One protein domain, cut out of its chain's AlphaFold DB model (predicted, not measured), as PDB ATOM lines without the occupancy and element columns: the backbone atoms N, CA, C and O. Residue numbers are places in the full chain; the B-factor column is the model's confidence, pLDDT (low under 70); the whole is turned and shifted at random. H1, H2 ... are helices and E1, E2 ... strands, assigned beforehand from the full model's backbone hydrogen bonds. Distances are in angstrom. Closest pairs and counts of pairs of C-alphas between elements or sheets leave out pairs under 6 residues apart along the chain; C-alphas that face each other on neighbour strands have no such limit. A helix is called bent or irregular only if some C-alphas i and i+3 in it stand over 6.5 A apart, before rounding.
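What this domain is: This is residues 31 to 96 of the 184 residues of an uncharacterized protein of Paramuricea clavata (UniProt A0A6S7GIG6). A single sheet of five strands is curled like part of a barrel, left open between its edge strands E4 and E5, with the small helix H1 at the open side. Two hairpins make most of it, E1 with E2 and the long, bent E3 with E4, while the short helix H2 lies farthest from the middle. The printed part has 66 residues, with five named strands followed by two named helices, in the order E1 E2 E3 E4 E5 H1 H2. The sheet is mixed, in the order E4 E3 E1 E2 E5, and the class is mostly strand. The whole is compact, with a radius of gyration of the C-alphas of 11.5 A and spans of 32 by 24 by 20 A.

Where its parts are: The longest strands are E3, residues 52 to 60, 23.2 A from first to last C-alpha, and E4, residues 63 to 71, 22.5 A. E3 bends by 60 degrees at residue 55 and E4 by 63 degrees at residue 66. E1, residues 31 to 35, measures 12.1 A and begins at C-alpha 31 (248.194, 120.873, 42.948). E2, residues 38 to 44, measures 18.3 A, and E5, residues 78 to 80, 7.1 A. H1, residues 82 to 85, measures 4.8 A. H2, residues 92 to 95, measures 4.9 A and ends at C-alpha 95 (247.075, 128.796, 40.927).

How they stand to each other: The sheet is strongly twisted. The hairpin of E3 and E4 is antiparallel at 152 degrees, with N 58 and O 65 2.8 A apart, within hydrogen-bond range. E3 and E1 are antiparallel at 112 degrees, with N 59 and O 34 at 2.8 A. The hairpin of E1 and E2 is antiparallel at 137 degrees, with N 33 and O 40 at 2.9 A. E2 and E5 are parallel at 66 degrees, with N 43 and O 78 at 2.7 A. The pairing of E2 is staggered: residues 38 to 42 pair with E1 and residues 42 to 44 with E5. H1 is on the sheet, at a height of 6.0 A, over none of its strands. The closest C-alphas of H1 and E4, those of Trp 84 and Leu 67, are 6.7 A apart. H2 is not on the sheet, and H1 and H2 are apart. Both helices are too short for an O i to N i+4 pair; in each the one O i to N i+3 pair is within hydrogen-bond range.

The domain as a whole: The two C-alphas farthest apart, those of Ser 51 and Thr 93, are 33.0 A apart. The printed part has no cut and no long link. Mean pLDDT of the printed part is 81.3; residues 46 to 52 and residue 96 are under 70.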
ATOM      1  N   GLU A  31     249.460 121.116  42.265       83.00
ATOM      2  CA  GLU A  31     248.194 120.873  42.948       83.00
ATOM      3  C   GLU A  31     248.208 119.495  43.608       83.00
ATOM      4  O   GLU A  31     248.801 118.539  43.098       83.00
ATOM      5  N   LYS A  32     247.548 119.400  44.763       86.81
ATOM      6  CA  LYS A  32     247.367 118.142  45.480       86.81
ATOM      7  C   LYS A  32     246.057 117.505  45.021       86.81
ATOM      8  O   LYS A  32     245.008 118.139  45.098       86.81
ATOM      9  N   MET A  33     246.125 116.269  44.545       84.19
ATOM     10  CA  MET A  33     244.973 115.500  44.074       84.19
ATOM     11  C   MET A  33     244.948 114.131  44.727       84.19
ATOM     12  O   MET A  33     246.000 113.546  44.984       84.19
ATOM     13  N   THR A  34     243.755 113.595  44.938       87.62
ATOM     14  CA  THR A  34     243.594 112.234  45.438       87.62
ATOM     15  C   THR A  34     243.353 111.310  44.246       87.62
ATOM     16  O   THR A  34     242.344 111.417  43.554       87.62
ATOM     17  N   VAL A  35     244.292 110.405  43.974       84.56
ATOM     18  CA  VAL A  35     244.227 109.430  42.879       84.56
ATOM     19  C   VAL A  35     244.075 108.042  43.483       84.56
ATOM     20  O   VAL A  35     244.957 107.574  44.201       84.56
ATOM     21  N   ASN A  36     242.950 107.375  43.220       85.44
ATOM     22  CA  ASN A  36     242.597 106.083  43.823       85.44
ATOM     23  C   ASN A  36     242.737 106.073  45.365       85.44
ATOM     24  O   ASN A  36     243.188 105.088  45.946       85.44
ATOM     25  N   GLY A  37     242.380 107.176  46.030       80.25
ATOM     26  CA  GLY A  37     242.475 107.315  47.490       80.25
ATOM     27  C   GLY A  37     243.869 107.672  48.025       80.25
ATOM     28  O   GLY A  37     244.040 107.764  49.237       80.25
ATOM     29  N   ILE A  38     244.859 107.881  47.151       85.56
ATOM     30  CA  ILE A  38     246.214 108.298  47.525       85.56
ATOM     31  C   ILE A  38     246.409 109.762  47.154       85.56
ATOM     32  O   ILE A  38     246.196 110.156  46.010       85.56
ATOM     33  N   ASP A  39     246.867 110.557  48.111       87.56
ATOM     34  CA  ASP A  39     247.212 111.953  47.886       87.56
ATOM     35  C   ASP A  39     248.538 112.087  47.130       87.56
ATOM     36  O   ASP A  39     249.596 111.676  47.615       87.56
ATOM     37  N   ILE A  40     248.492 112.713  45.957       86.38
ATOM     38  CA  ILE A  40     249.633 112.915  45.067       86.38
ATOM     39  C   ILE A  40     249.761 114.404  44.737       86.38
ATOM     40  O   ILE A  40     248.784 115.077  44.413       86.38
ATOM     41  N   ASN A  41     250.991 114.920  44.800       86.00
ATOM     42  CA  ASN A  41     251.315 116.241  44.266       86.00
ATOM     43  C   ASN A  41     251.610 116.121  42.772       86.00
ATOM     44  O   ASN A  41     252.491 115.350  42.372       86.00
ATOM     45  N   MET A  42     250.897 116.909  41.977       83.56
ATOM     46  CA  MET A  42     250.970 116.896  40.526       83.56
ATOM     47  C   MET A  42     251.317 118.299  40.008       83.56
ATOM     48  O   MET A  42     250.798 119.297  40.499       83.56
ATOM     49  N   GLU A  43     252.200 118.377  39.024       85.44
ATOM     50  CA  GLU A  43     252.663 119.578  38.334       85.44
ATOM     51  C   GLU A  43     251.883 119.778  37.027       85.44
ATOM     52  O   GLU A  43     251.584 118.824  36.318       85.44
ATOM     53  N   ILE A  44     251.498 121.010  36.703       79.31
ATOM     54  CA  ILE A  44     250.702 121.284  35.498       79.31
ATOM     55  C   ILE A  44     251.635 121.348  34.283       79.31
ATOM     56  O   ILE A  44     252.430 122.281  34.181       79.31
ATOM     57  N   ASP A  45     251.509 120.407  33.345       73.44
ATOM     58  CA  ASP A  45     252.341 120.341  32.137       73.44
ATOM     59  C   ASP A  45     251.527 119.859  30.923       73.44
ATOM     60  O   ASP A  45     250.611 119.048  31.027       73.44
ATOM     61  N   THR A  46     251.839 120.387  29.740       54.06
ATOM     62  CA  THR A  46     251.079 120.166  28.502       54.06
ATOM     63  C   THR A  46     251.707 119.158  27.536       54.06
ATOM     64  O   THR A  46     251.099 118.894  26.492       54.06
ATOM     65  N   GLY A  47     252.849 118.543  27.874       53.84
ATOM     66  CA  GLY A  47     253.492 117.544  27.016       53.84
ATOM     67  C   GLY A  47     254.333 116.509  27.763       53.84
ATOM     68  O   GLY A  47     255.338 116.842  28.370       53.84
ATOM     69  N   ALA A  48     253.970 115.228  27.636       54.81
ATOM     70  CA  ALA A  48     254.799 114.108  28.076       54.81
ATOM     71  C   ALA A  48     254.685 112.920  27.101       54.81
ATOM     72  O   ALA A  48     253.612 112.657  26.557       54.81
ATOM     73  N   SER A  49     255.787 112.190  26.889       53.28
ATOM     74  CA  SER A  49     255.821 110.922  26.130       53.28
ATOM     75  C   SER A  49     255.534 109.741  27.063       53.28
ATOM     76  O   SER A  49     256.098 109.720  28.152       53.28
ATOM     77  N   PHE A  50     254.689 108.767  26.672       56.19
ATOM     78  CA  PHE A  50     254.137 107.750  27.592       56.19
ATOM     79  C   PHE A  50     254.637 106.304  27.423       56.19
ATOM     80  O   PHE A  50     255.046 105.905  26.338       56.19
ATOM     81  N   SER A  51     254.598 105.506  28.508       57.72
ATOM     82  CA  SER A  51     254.985 104.076  28.520       57.72
ATOM     83  C   SER A  51     253.843 103.096  28.860       57.72
ATOM     84  O   SER A  51     253.965 101.913  28.560       57.72
ATOM     85  N   GLY A  52     252.723 103.556  29.437       60.50
ATOM     86  CA  GLY A  52     251.519 102.747  29.698       60.50
ATOM     87  C   GLY A  52     250.325 103.598  30.151       60.50
ATOM     88  O   GLY A  52     250.532 104.713  30.629       60.50
ATOM     89  N   ILE A  53     249.095 103.089  29.983       74.38
ATOM     90  CA  ILE A  53     247.830 103.793  30.283       74.38
ATOM     91  C   ILE A  53     246.987 102.943  31.241       74.38
ATOM     92  O   ILE A  53     246.762 101.762  30.978       74.38
ATOM     93  N   THR A  54     246.482 103.539  32.321       82.06
ATOM     94  CA  THR A  54     245.459 102.930  33.188       82.06
ATOM     95  C   THR A  54     244.398 103.951  33.564       82.06
ATOM     96  O   THR A  54     244.708 105.120  33.728       82.06
ATOM     97  N   GLU A  55     243.155 103.524  33.754       87.94
ATOM     98  CA  GLU A  55     242.095 104.395  34.273       87.94
ATOM     99  C   GLU A  55     242.193 104.510  35.796       87.94
ATOM    100  O   GLU A  55     242.315 103.494  36.489       87.94
ATOM    101  N   VAL A  56     242.112 105.729  36.322       89.62
ATOM    102  CA  VAL A  56     242.126 106.017  37.762       89.62
ATOM    103  C   VAL A  56     240.970 106.929  38.143       89.62
ATOM    104  O   VAL A  56     240.490 107.715  37.329       89.62
ATOM    105  N   VAL A  57     240.509 106.822  39.386       91.19
ATOM    106  CA  VAL A  57     239.566 107.782  39.964       91.19
ATOM    107  C   VAL A  57     240.373 108.931  40.546       91.19
ATOM    108  O   VAL A  57     241.230 108.716  41.401       91.19
ATOM    109  N   VAL A  58     240.098 110.134  40.067       90.31
ATOM    110  CA  VAL A  58     240.737 111.372  40.499       90.31
ATOM    111  C   VAL A  58     239.713 112.209  41.244       90.31
ATOM    112  O   VAL A  58     238.604 112.414  40.746       90.31
ATOM    113  N   GLU A  59     240.097 112.702  42.416       92.12
ATOM    114  CA  GLU A  59     239.307 113.612  43.233       92.12
ATOM    115  C   GLU A  59     240.064 114.925  43.480       92.12
ATOM    116  O   GLU A  59     241.246 114.935  43.844       92.12
ATOM    117  N   TYR A  60     239.368 116.044  43.262       90.75
ATOM    118  CA  TYR A  60     239.871 117.398  43.481       90.75
ATOM    119  C   TYR A  60     238.726 118.365  43.809       90.75
ATOM    120  O   TYR A  60     237.823 118.540  42.995       90.75
ATOM    121  N   ASN A  61     238.762 119.036  44.967       86.25
ATOM    122  CA  ASN A  61     237.762 120.041  45.380       86.25
ATOM    123  C   ASN A  61     236.305 119.609  45.100       86.25
ATOM    124  O   ASN A  61     235.558 120.313  44.419       86.25
ATOM    125  N   ASN A  62     235.922 118.428  45.596       90.00
ATOM    126  CA  ASN A  62     234.599 117.801  45.440       90.00
ATOM    127  C   ASN A  62     234.233 117.382  44.002       90.00
ATOM    128  O   ASN A  62     233.102 116.965  43.752       90.00
ATOM    129  N   GLN A  63     235.162 117.481  43.052       92.06
ATOM    130  CA  GLN A  63     235.021 116.922  41.710       92.06
ATOM    131  C   GLN A  63     235.607 115.519  41.708       92.06
ATOM    132  O   GLN A  63     236.709 115.314  42.212       92.06
ATOM    133  N   VAL A  64     234.887 114.571  41.114       93.06
ATOM    134  CA  VAL A  64     235.343 113.191  40.945       93.06
ATOM    135  C   VAL A  64     235.239 112.835  39.471       93.06
ATOM    136  O   VAL A  64     234.209 113.066  38.840       93.06
ATOM    137  N   SER A  65     236.306 112.292  38.895       92.06
ATOM    138  CA  SER A  65     236.346 111.877  37.491       92.06
ATOM    139  C   SER A  65     237.189 110.624  37.317       92.06
ATOM    140  O   SER A  65     238.165 110.415  38.035       92.06
ATOM    141  N   ARG A  66     236.813 109.773  36.360       92.62
ATOM    142  CA  ARG A  66     237.605 108.606  35.966       92.62
ATOM    143  C   ARG A  66     238.412 108.973  34.725       92.62
ATOM    144  O   ARG A  66     237.808 109.309  33.712       92.62
ATOM    145  N   LEU A  67     239.736 108.999  34.851       90.75
ATOM    146  CA  LEU A  67     240.635 109.558  33.844       90.75
ATOM    147  C   LEU A  67     241.858 108.659  33.601       90.75
ATOM    148  O   LEU A  67     242.328 107.992  34.528       90.75
ATOM    149  N   PRO A  68     242.439 108.689  32.388       88.12
ATOM    150  CA  PRO A  68     243.623 107.906  32.066       88.12
ATOM    151  C   PRO A  68     244.877 108.494  32.726       88.12
ATOM    152  O   PRO A  68     245.267 109.629  32.449       88.12
ATOM    153  N   LEU A  69     245.543 107.703  33.563       85.88
ATOM    154  CA  LEU A  69     246.867 107.953  34.119       85.88
ATOM    155  C   LEU A  69     247.943 107.341  33.219       85.88
ATOM    156  O   LEU A  69     247.922 106.144  32.916       85.88
ATOM    157  N   LEU A  70     248.912 108.171  32.840       84.00
ATOM    158  CA  LEU A  70     250.088 107.763  32.082       84.00
ATOM    159  C   LEU A  70     251.236 107.463  33.044       84.00
ATOM    160  O   LEU A  70     251.656 108.340  33.796       84.00
ATOM    161  N   VAL A  71     251.761 106.237  33.008       80.94
ATOM    162  CA  VAL A  71     252.917 105.849  33.831       80.94
ATOM    163  C   VAL A  71     254.181 105.913  32.985       80.94
ATOM    164  O   VAL A  71     254.274 105.271  31.935       80.94
ATOM    165  N   LEU A  72     255.148 106.706  33.444       77.81
ATOM    166  CA  LEU A  72     256.427 106.932  32.777       77.81
ATOM    167  C   LEU A  72     257.552 106.276  33.567       77.81
ATOM    168  O   LEU A  72     257.555 106.301  34.797       77.81
ATOM    169  N   LYS A  73     258.549 105.728  32.870       73.06
ATOM    170  CA  LYS A  73     259.776 105.270  33.524       73.06
ATOM    171  C   LYS A  73     260.663 106.478  33.840       73.06
ATOM    172  O   LYS A  73     261.229 107.075  32.932       73.06
ATOM    173  N   GLY A  74     260.825 106.802  35.119       78.56
ATOM    174  CA  GLY A  74     261.716 107.867  35.578       78.56
ATOM    175  C   GLY A  74     261.314 108.418  36.945       78.56
ATOM    176  O   GLY A  74     260.333 107.973  37.527       78.56
ATOM    177  N   ASN A  75     262.071 109.407  37.423       77.94
ATOM    178  CA  ASN A  75     261.814 110.126  38.680       77.94
ATOM    179  C   ASN A  75     261.375 111.582  38.422       77.94
ATOM    180  O   ASN A  75     261.723 112.486  39.179       77.94
ATOM    181  N   GLY A  76     260.684 111.820  37.304       75.50
ATOM    182  CA  GLY A  76     260.123 113.132  36.982       75.50
ATOM    183  C   GLY A  76     258.950 113.497  37.900       75.50
ATOM    184  O   GLY A  76     258.412 112.621  38.583       75.50
ATOM    185  N   PRO A  77     258.544 114.776  37.940       80.31
ATOM    186  CA  PRO A  77     257.327 115.169  38.638       80.31
ATOM    187  C   PRO A  77     256.109 114.465  38.022       80.31
ATOM    188  O   PRO A  77     256.084 114.182  36.825       80.31
ATOM    189  N   ASN A  78     255.082 114.193  38.830       85.56
ATOM    190  CA  ASN A  78     253.807 113.721  38.292       85.56
ATOM    191  C   ASN A  78     253.121 114.881  37.576       85.56
ATOM    192  O   ASN A  78     253.110 115.977  38.127       85.56
ATOM    193  N   LEU A  79     252.539 114.660  36.398       86.50
ATOM    194  CA  LEU A  79     252.023 115.744  35.561       86.50
ATOM    195  C   LEU A  79     250.501 115.684  35.392       86.50
ATOM    196  O   LEU A  79     249.941 114.605  35.199       86.50
ATOM    197  N   ILE A  80     249.840 116.843  35.411       86.12
ATOM    198  CA  ILE A  80     248.436 117.010  35.010       86.12
ATOM    199  C   ILE A  80     248.407 117.547  33.585       86.12
ATOM    200  O   ILE A  80     248.708 118.718  33.347       86.12
ATOM    201  N   GLY A  81     248.006 116.684  32.656       85.31
ATOM    202  CA  GLY A  81     247.831 117.029  31.250       85.31
ATOM    203  C   GLY A  81     246.488 117.689  30.935       85.31
ATOM    204  O   GLY A  81     245.546 117.688  31.729       85.31
ATOM    205  N   ARG A  82     246.375 118.198  29.701       84.25
ATOM    206  CA  ARG A  82     245.144 118.808  29.159       84.25
ATOM    207  C   ARG A  82     243.925 117.883  29.232       84.25
ATOM    208  O   ARG A  82     242.837 118.343  29.543       84.25
ATOM    209  N   ASN A  83     244.129 116.584  29.035       83.94
ATOM    210  CA  ASN A  83     243.089 115.558  29.130       83.94
ATOM    211  C   ASN A  83     242.408 115.511  30.510       83.94
ATOM    212  O   ASN A  83     241.211 115.252  30.603       83.94
ATOM    213  N   TRP A  84     243.156 115.762  31.590       89.38
ATOM    214  CA  TRP A  84     242.575 115.857  32.931       89.38
ATOM    215  C   TRP A  84     241.933 117.225  33.156       89.38
ATOM    216  O   TRP A  84     240.848 117.294  33.723       89.38
ATOM    217  N   LEU A  85     242.550 118.302  32.655       88.56
ATOM    218  CA  LEU A  85     242.036 119.675  32.778       88.56
ATOM    219  C   LEU A  85     240.707 119.919  32.041       88.56
ATOM    220  O   LEU A  85     239.995 120.856  32.382       88.56
ATOM    221  N   GLU A  86     240.357 119.092  31.054       86.69
ATOM    222  CA  GLU A  86     239.036 119.116  30.404       86.69
ATOM    223  C   GLU A  86     237.903 118.628  31.322       86.69
ATOM    224  O   GLU A  86     236.751 119.003  31.124       86.69
ATOM    225  N   ASN A  87     238.226 117.807  32.327       89.94
ATOM    226  CA  ASN A  87     237.253 117.171  33.221       89.94
ATOM    227  C   ASN A  87     237.338 117.694  34.662       89.94
ATOM    228  O   ASN A  87     236.356 117.641  35.398       89.94
ATOM    229  N   ILE A  88     238.506 118.202  35.067       90.12
ATOM    230  CA  ILE A  88     238.764 118.747  36.399       90.12
ATOM    231  C   ILE A  88     239.012 120.247  36.284       90.12
ATOM    232  O   ILE A  88     240.040 120.703  35.779       90.12
ATOM    233  N   CYS A  89     238.091 121.027  36.839       88.44
ATOM    234  CA  CYS A  89     238.220 122.469  36.953       88.44
ATOM    235  C   CYS A  89     239.122 122.819  38.139       88.44
ATOM    236  O   CYS A  89     238.686 122.815  39.294       88.44
ATOM    237  N   LEU A  90     240.383 123.141  37.853       87.88
ATOM    238  CA  LEU A  90     241.306 123.653  38.863       87.88
ATOM    239  C   LEU A  90     240.860 125.017  39.402       87.88
ATOM    240  O   LEU A  90     240.249 125.818  38.687       87.88
ATOM    241  N   ASN A  91     241.222 125.324  40.650       83.62
ATOM    242  CA  ASN A  91     241.023 126.662  41.196       83.62
ATOM    243  C   ASN A  91     242.059 127.643  40.615       83.62
ATOM    244  O   ASN A  91     243.076 127.967  41.232       83.62
ATOM    245  N   TRP A  92     241.802 128.120  39.395       77.38
ATOM    246  CA  TRP A  92     242.738 128.957  38.645       77.38
ATOM    247  C   TRP A  92     243.101 130.266  39.343       77.38
ATOM    248  O   TRP A  92     244.201 130.757  39.113       77.38
ATOM    249  N   THR A  93     242.233 130.822  40.193       73.25
ATOM    250  CA  THR A  93     242.539 132.045  40.956       73.25
ATOM    251  C   THR A  93     243.547 131.793  42.076       73.25
ATOM    252  O   THR A  93     244.306 132.699  42.416       73.25
ATOM    253  N   SER A  94     243.595 130.576  42.622       72.00
ATOM    254  CA  SER A  94     244.622 130.146  43.578       72.00
ATOM    255  C   SER A  94     245.944 129.797  42.896       72.00
ATOM    256  O   SER A  94     247.004 130.074  43.451       72.00
ATOM    257  N   ILE A  95     245.890 129.235  41.684       72.06
ATOM    258  CA  ILE A  95     247.075 128.796  40.927       72.06
ATOM    259  C   ILE A  95     247.760 129.966  40.226       72.06
ATOM    260  O   ILE A  95     248.981 130.108  40.263       72.06
ATOM    261  N   LYS A  96     246.980 130.823  39.566       66.44
ATOM    262  CA  LYS A  96     247.475 132.016  38.892       66.44
ATOM    263  C   LYS A  96     246.826 133.239  39.502       66.44
ATOM    264  O   LYS A  96     245.605 133.362  39.566       66.44
TER     265      LYS A  96